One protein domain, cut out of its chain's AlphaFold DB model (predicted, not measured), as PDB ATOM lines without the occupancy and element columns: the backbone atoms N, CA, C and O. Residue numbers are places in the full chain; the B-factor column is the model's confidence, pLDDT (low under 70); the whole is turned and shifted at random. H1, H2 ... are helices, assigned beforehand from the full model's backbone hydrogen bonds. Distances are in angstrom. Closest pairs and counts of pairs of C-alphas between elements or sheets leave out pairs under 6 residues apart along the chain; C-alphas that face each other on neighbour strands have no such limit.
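AT A GLANCE: This is residues 6 to 62 of the 64 residues of an uncharacterized protein of Snodgrassella alvi (UniProt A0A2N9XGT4). A helical hairpin, the long helix H2 with the shorter H1 folded back beside it, makes one end of the model, with the small helix H3 near H2 and crosswise to it; from there the chain stretches away, and residues 50 to 62, with H4, stick out as a free arm. The arm makes much of the length: the C-alphas span 42 by 27 by 18 A, an elongated outline. The printed part has 57 residues, with four named helices in the order H1, H2, H3, H4 and no named strand; the class is all helix. The whole is loose, with a radius of gyration of the C-alphas of 13.7 A.

IN THESE COORDINATES: H2, the longest helix, holds residues 18 to 31 and measures 19.9 A from C-alpha 18 at (172.286, 160.427, 198.071) to C-alpha 31. H1 holds residues 6 to 14, 12.4 A long, with C-alpha 6 at (181.991, 150.178, 194.052). H3 holds residues 37 to 44, 10.7 A long. H4 holds residues 51 to 60, 14.3 A long, with C-alpha 60 at (176.700, 166.898, 225.824).

HOW THE PARTS SIT: H2 and H1 touch and form a helical hairpin, running opposite ways at a shallow tilt of 19 degrees; their closest C-alphas, of Gln 21 and Ala 12, are 5.3 A apart. H2 and H3 are close but not clearly touching: their closest C-alphas, of Ser 29 and Met 40, are 7.3 A apart. Their lines are about perpendicular, at 90 degrees. H1 and H3 are apart. H4 is apart from H1, H2 and H3. In H1, H2, H3 and H4 every O i to N i+4 pair is within hydrogen-bond range.

THE WHOLE: The C-alphas of Gln 7 and Gly 62 are the two farthest apart, at 42.3 A. Without residues 50 to 62, which stand free, the body of 44 residues spans 25 by 21 by 16 A. The printed part has no cut. The links H1 to H2 and H2 to H3 are tight, and the link H3 to H4, 6 residues, is short. The mean pLDDT of the printed part is 81.2; residues 33 to 40 and 42 to 44 are under 70.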
ATOM      1  N   ARG A   6     181.107 149.062 193.667       83.88
ATOM      2  CA  ARG A   6     181.991 150.178 194.052       83.88
ATOM      3  C   ARG A   6     181.982 151.297 193.020       83.88
ATOM      4  O   ARG A   6     181.870 152.462 193.380       83.88
ATOM      5  N   GLN A   7     182.055 150.948 191.740       88.69
ATOM      6  CA  GLN A   7     182.018 151.930 190.660       88.69
ATOM      7  C   GLN A   7     180.660 152.643 190.609       88.69
ATOM      8  O   GLN A   7     180.598 153.844 190.377       88.69
ATOM      9  N   ARG A   8     179.566 151.929 190.894       90.25
ATOM     10  CA  ARG A   8     178.227 152.531 190.982       90.25
ATOM     11  C   ARG A   8     178.086 153.492 192.163       90.25
ATOM     12  O   ARG A   8     177.462 154.533 192.004       90.25
ATOM     13  N   ILE A   9     178.691 153.172 193.308       87.88
ATOM     14  CA  ILE A   9     178.746 154.072 194.471       87.88
ATOM     15  C   ILE A   9     179.492 155.361 194.108       87.88
ATOM     16  O   ILE A   9     178.983 156.445 194.366       87.88
ATOM     17  N   GLN A  10     180.653 155.260 193.452       86.50
ATOM     18  CA  GLN A  10     181.420 156.435 193.012       86.50
ATOM     19  C   GLN A  10     180.635 157.319 192.035       86.50
ATOM     20  O   GLN A  10     180.701 158.542 192.120       86.50
ATOM     21  N   VAL A  11     179.862 156.713 191.130       91.88
ATOM     22  CA  VAL A  11     178.979 157.455 190.220       91.88
ATOM     23  C   VAL A  11     177.856 158.160 190.986       91.88
ATOM     24  O   VAL A  11     177.608 159.334 190.725       91.88
ATOM     25  N   ALA A  12     177.216 157.495 191.954       89.94
ATOM     26  CA  ALA A  12     176.174 158.111 192.781       89.94
ATOM     27  C   ALA A  12     176.713 159.304 193.593       89.94
ATOM     28  O   ALA A  12     176.095 160.366 193.593       89.94
ATOM     29  N   ILE A  13     177.909 159.168 194.183       87.19
ATOM     30  CA  ILE A  13     178.606 160.253 194.894       87.19
ATOM     31  C   ILE A  13     178.890 161.423 193.949       87.19
ATOM     32  O   ILE A  13     178.551 162.563 194.256       87.19
ATOM     33  N   LYS A  14     179.466 161.148 192.770       90.88
ATOM     34  CA  LYS A  14     179.791 162.183 191.778       90.88
ATOM     35  C   LYS A  14     178.551 162.947 191.302       90.88
ATOM     36  O   LYS A  14     178.643 164.133 191.010       90.88
ATOM     37  N   ASN A  15     177.410 162.269 191.236       91.94
ATOM     38  CA  ASN A  15     176.144 162.852 190.802       91.94
ATOM     39  C   ASN A  15     175.347 163.500 191.949       91.94
ATOM     40  O   ASN A  15     174.281 164.054 191.697       91.94
ATOM     41  N   GLY A  16     175.823 163.419 193.197       89.44
ATOM     42  CA  GLY A  16     175.090 163.903 194.371       89.44
ATOM     43  C   GLY A  16     173.804 163.123 194.676       89.44
ATOM     44  O   GLY A  16     172.964 163.604 195.437       89.44
ATOM     45  N   ASP A  17     173.634 161.927 194.105       91.50
ATOM     46  CA  ASP A  17     172.456 161.080 194.304       91.50
ATOM     47  C   ASP A  17     172.584 160.298 195.617       91.50
ATOM     48  O   ASP A  17     173.020 159.142 195.666       91.50
ATOM     49  N   LYS A  18     172.209 160.970 196.708       84.81
ATOM     50  CA  LYS A  18     172.286 160.427 198.071       84.81
ATOM     51  C   LYS A  18     171.424 159.173 198.257       84.81
ATOM     52  O   LYS A  18     171.800 158.286 199.021       84.81
ATOM     53  N   THR A  19     170.302 159.074 197.544       88.38
ATOM     54  CA  THR A  19     169.367 157.947 197.655       88.38
ATOM     55  C   THR A  19     169.971 156.676 197.066       88.38
ATOM     56  O   THR A  19     169.992 155.631 197.725       88.38
ATOM     57  N   GLU A  20     170.515 156.743 195.846       88.88
ATOM     58  CA  GLU A  20     171.167 155.577 195.237       88.88
ATOM     59  C   GLU A  20     172.497 155.254 195.935       88.88
ATOM     60  O   GLU A  20     172.823 154.075 196.099       88.88
ATOM     61  N   GLN A  21     173.225 156.260 196.437       86.19
ATOM     62  CA  GLN A  21     174.396 156.040 197.292       86.19
ATOM     63  C   GLN A  21     174.035 155.182 198.515       86.19
ATOM     64  O   GLN A  21     174.654 154.137 198.727       86.19
ATOM     65  N   GLN A  22     173.009 155.570 199.280       83.00
ATOM     66  CA  GLN A  22     172.582 154.848 200.483       83.00
ATOM     67  C   GLN A  22     172.102 153.426 200.158       83.00
ATOM     68  O   GLN A  22     172.457 152.463 200.846       83.00
ATOM     69  N   ARG A  23     171.347 153.253 199.066       87.75
ATOM     70  CA  ARG A  23     170.876 151.931 198.631       87.75
ATOM     71  C   ARG A  23     172.033 151.000 198.268       87.75
ATOM     72  O   ARG A  23     172.046 149.828 198.659       87.75
ATOM     73  N   LEU A  24     173.008 151.505 197.515       89.25
ATOM     74  CA  LEU A  24     174.185 150.736 197.123       89.25
ATOM     75  C   LEU A  24     175.081 150.419 198.323       89.25
ATOM     76  O   LEU A  24     175.645 149.325 198.376       89.25
ATOM     77  N   TRP A  25     175.159 151.319 199.302       80.25
ATOM     78  CA  TRP A  25     175.861 151.103 200.567       80.25
ATOM     79  C   TRP A  25     175.241 149.987 201.408       80.25
ATOM     80  O   TRP A  25     175.967 149.096 201.858       80.25
ATOM     81  N   HIS A  26     173.916 149.955 201.567       81.69
ATOM     82  CA  HIS A  26     173.242 148.848 202.261       81.69
ATOM     83  C   HIS A  26     173.482 147.503 201.574       81.69
ATOM     84  O   HIS A  26     173.741 146.488 202.220       81.69
ATOM     85  N   LYS A  27     173.460 147.490 200.240       85.50
ATOM     86  CA  LYS A  27     173.734 146.270 199.483       85.50
ATOM     87  C   LYS A  27     175.190 145.815 199.626       85.50
ATOM     88  O   LYS A  27     175.437 144.621 199.775       85.50
ATOM     89  N   TYR A  28     176.147 146.743 199.580       84.19
ATOM     90  CA  TYR A  28     177.571 146.424 199.705       84.19
ATOM     91  C   TYR A  28     177.945 145.958 201.116       84.19
ATOM     92  O   TYR A  28     178.686 144.989 201.260       84.19
ATOM     93  N   SER A  29     177.395 146.602 202.147       75.25
ATOM     94  CA  SER A  29     177.612 146.215 203.548       75.25
ATOM     95  C   SER A  29     177.108 144.803 203.838       75.25
ATOM     96  O   SER A  29     177.872 143.978 204.341       75.25
ATOM     97  N   GLY A  30     175.887 144.473 203.401       75.88
ATOM     98  CA  GLY A  30     175.337 143.121 203.521       75.88
ATOM     99  C   GLY A  30     176.179 142.054 202.808       75.88
ATOM    100  O   GLY A  30     176.393 140.975 203.352       75.88
ATOM    101  N   GLN A  31     176.734 142.361 201.627       80.25
ATOM    102  CA  GLN A  31     177.599 141.436 200.872       80.25
ATOM    103  C   GLN A  31     178.937 141.124 201.546       80.25
ATOM    104  O   GLN A  31     179.613 140.175 201.157       80.25
ATOM    105  N   GLN A  32     179.370 141.953 202.483       74.19
ATOM    106  CA  GLN A  32     180.696 141.863 203.082       74.19
ATOM    107  C   GLN A  32     180.636 141.570 204.588       74.19
ATOM    108  O   GLN A  32     181.670 141.561 205.251       74.19
ATOM    109  N   GLY A  33     179.435 141.326 205.126       67.25
ATOM    110  CA  GLY A  33     179.229 141.059 206.550       67.25
ATOM    111  C   GLY A  33     179.464 142.282 207.435       67.25
ATOM    112  O   GLY A  33     179.759 142.138 208.619       67.25
ATOM    113  N   PHE A  34     179.363 143.487 206.875       67.75
ATOM    114  CA  PHE A  34     179.559 144.714 207.632       67.75
ATOM    115  C   PHE A  34     178.263 145.084 208.344       67.75
ATOM    116  O   PHE A  34     177.253 145.378 207.708       67.75
ATOM    117  N   SER A  35     178.292 145.038 209.673       63.38
ATOM    118  CA  SER A  35     177.116 145.243 210.516       63.38
ATOM    119  C   SER A  35     176.794 146.710 210.792       63.38
ATOM    120  O   SER A  35     175.708 146.981 211.299       63.38
ATOM    121  N   ASN A  36     177.674 147.669 210.463       65.19
ATOM    122  CA  ASN A  36     177.331 149.086 210.584       65.19
ATOM    123  C   ASN A  36     178.024 150.004 209.550       65.19
ATOM    124  O   ASN A  36     178.990 149.636 208.874       65.19
ATOM    125  N   GLU A  37     177.499 151.223 209.459       66.56
ATOM    126  CA  GLU A  37     177.956 152.334 208.614       66.56
ATOM    127  C   GLU A  37     179.361 152.871 208.962       66.56
ATOM    128  O   GLU A  37     180.104 153.297 208.081       66.56
ATOM    129  N   TRP A  38     179.784 152.751 210.219       67.31
ATOM    130  CA  TRP A  38     181.090 153.167 210.743       67.31
ATOM    131  C   TRP A  38     182.233 152.275 210.250       67.31
ATOM    132  O   TRP A  38     183.300 152.764 209.876       67.31
ATOM    133  N   VAL A  39     181.991 150.961 210.168       68.31
ATOM    134  CA  VAL A  39     182.920 150.003 209.547       68.31
ATOM    135  C   VAL A  39     183.126 150.364 208.068       68.31
ATOM    136  O   VAL A  39     184.223 150.182 207.536       68.31
ATOM    137  N   MET A  40     182.095 150.915 207.413       67.38
ATOM    138  CA  MET A  40     182.120 151.373 206.015       67.38
ATOM    139  C   MET A  40     182.853 152.677 205.793       67.38
ATOM    140  O   MET A  40     183.706 152.711 204.903       67.38
ATOM    141  N   ALA A  41     182.609 153.689 206.616       70.19
ATOM    142  CA  ALA A  41     183.366 154.932 206.556       70.19
ATOM    143  C   ALA A  41     184.881 154.669 206.683       70.19
ATOM    144  O   ALA A  41     185.652 155.005 205.782       70.19
ATOM    145  N   ALA A  42     185.287 153.904 207.707       67.75
ATOM    146  CA  ALA A  42     186.690 153.566 207.952       67.75
ATOM    147  C   ALA A  42     187.369 152.848 206.770       67.75
ATOM    148  O   ALA A  42     188.532 153.109 206.465       67.75
ATOM    149  N   ARG A  43     186.663 151.950 206.068       64.25
ATOM    150  CA  ARG A  43     187.238 151.186 204.945       64.25
ATOM    151  C   ARG A  43     187.318 151.977 203.640       64.25
ATOM    152  O   ARG A  43     188.107 151.619 202.766       64.25
ATOM    153  N   LEU A  44     186.494 153.010 203.493       68.69
ATOM    154  CA  LEU A  44     186.508 153.906 202.338       68.69
ATOM    155  C   LEU A  44     187.482 155.079 202.511       68.69
ATOM    156  O   LEU A  44     187.709 155.803 201.550       68.69
ATOM    157  N   GLY A  45     188.088 155.231 203.694       70.44
ATOM    158  CA  GLY A  45     188.892 156.408 204.029       70.44
ATOM    159  C   GLY A  45     188.041 157.659 204.247       70.44
ATOM    160  O   GLY A  45     188.569 158.765 204.225       70.44
ATOM    161  N   GLU A  46     186.735 157.479 204.443       75.00
ATOM    162  CA  GLU A  46     185.794 158.551 204.732       75.00
ATOM    163  C   GLU A  46     185.696 158.743 206.252       75.00
ATOM    164  O   GLU A  46     185.788 157.767 207.012       75.00
ATOM    165  N   PRO A  47     185.505 159.979 206.732       73.69
ATOM    166  CA  PRO A  47     185.325 160.228 208.152       73.69
ATOM    167  C   PRO A  47     184.048 159.534 208.647       73.69
ATOM    168  O   PRO A  47     182.983 159.648 208.044       73.69
ATOM    169  N   GLY A  48     184.157 158.789 209.754       73.62
ATOM    170  CA  GLY A  48     183.008 158.113 210.366       73.62
ATOM    171  C   GLY A  48     181.951 159.091 210.872       73.62
ATOM    172  O   GLY A  48     180.765 158.797 210.808       73.62
ATOM    173  N   TYR A  49     182.387 160.257 211.340       78.50
ATOM    174  CA  TYR A  49     181.563 161.349 211.848       78.50
ATOM    175  C   TYR A  49     182.138 162.692 211.384       78.50
ATOM    176  O   TYR A  49     183.319 162.777 211.049       78.50
ATOM    177  N   THR A  50     181.323 163.747 211.386       84.06
ATOM    178  CA  THR A  50     181.780 165.120 211.105       84.06
ATOM    179  C   THR A  50     182.315 165.812 212.362       84.06
ATOM    180  O   THR A  50     181.991 165.419 213.483       84.06
ATOM    181  N   GLU A  51     183.094 166.882 212.186       85.25
ATOM    182  CA  GLU A  51     183.543 167.736 213.297       85.25
ATOM    183  C   GLU A  51     182.360 168.321 214.078       85.25
ATOM    184  O   GLU A  51     182.370 168.326 215.305       85.25
ATOM    185  N   GLU A  52     181.278 168.722 213.406       84.75
ATOM    186  CA  GLU A  52     180.067 169.204 214.080       84.75
ATOM    187  C   GLU A  52     179.403 168.112 214.929       84.75
ATOM    188  O   GLU A  52     178.905 168.387 216.021       84.75
ATOM    189  N   GLN A  53     179.405 166.861 214.456       83.94
ATOM    190  CA  GLN A  53     178.899 165.726 215.229       83.94
ATOM    191  C   GLN A  53     179.786 165.448 216.448       83.94
ATOM    192  O   GLN A  53     179.262 165.228 217.540       83.94
ATOM    193  N   ALA A  54     181.111 165.511 216.290       85.38
ATOM    194  CA  ALA A  54     182.053 165.385 217.400       85.38
ATOM    195  C   ALA A  54     181.873 166.515 218.424       85.38
ATOM    196  O   ALA A  54     181.819 166.256 219.628       85.38
ATOM    197  N   HIS A  55     181.700 167.750 217.949       86.62
ATOM    198  CA  HIS A  55     181.466 168.925 218.776       86.62
ATOM    199  C   HIS A  55     180.152 168.817 219.557       86.62
ATOM    200  O   HIS A  55     180.152 169.022 220.767       86.62
ATOM    201  N   MET A  56     179.048 168.397 218.926       89.94
ATOM    202  CA  MET A  56     177.783 168.155 219.636       89.94
ATOM    203  C   MET A  56     177.932 167.133 220.764       89.94
ATOM    204  O   MET A  56     177.416 167.349 221.861       89.94
ATOM    205  N   VAL A  57     178.641 166.026 220.523       87.19
ATOM    206  CA  VAL A  57     178.884 165.028 221.572       87.19
ATOM    207  C   VAL A  57     179.757 165.617 222.681       87.19
ATOM    208  O   VAL A  57     179.452 165.420 223.854       87.19
ATOM    209  N   ALA A  58     180.790 166.394 222.348       87.94
ATOM    210  CA  ALA A  58     181.607 167.084 223.344       87.94
ATOM    211  C   ALA A  58     180.772 168.046 224.213       87.94
ATOM    212  O   ALA A  58     180.900 168.009 225.439       87.94
ATOM    213  N   CYS A  59     179.860 168.823 223.613       90.31
ATOM    214  CA  CYS A  59     178.912 169.690 224.324       90.31
ATOM    215  C   CYS A  59     178.050 168.910 225.327       90.31
ATOM    216  O   CYS A  59     177.879 169.354 226.462       90.31
ATOM    217  N   LEU A  60     177.537 167.732 224.946       91.56
ATOM    218  CA  LEU A  60     176.700 166.898 225.824       91.56
ATOM    219  C   LEU A  60     177.426 166.457 227.101       91.56
ATOM    220  O   LEU A  60     176.789 166.263 228.134       91.56
ATOM    221  N   PHE A  61     178.752 166.329 227.045       93.38
ATOM    222  CA  PHE A  61     179.592 165.969 228.190       93.38
ATOM    223  C   PHE A  61     180.333 167.170 228.805       93.38
ATOM    224  O   PHE A  61     181.255 166.973 229.597       93.38
ATOM    225  N   GLY A  62     179.944 168.402 228.453       87.06
ATOM    226  CA  GLY A  62     180.515 169.631 229.010       87.06
ATOM    227  C   GLY A  62     181.968 169.894 228.605       87.06
ATOM    228  O   GLY A  62     182.710 170.502 229.370       87.06
TER     229      GLY A  62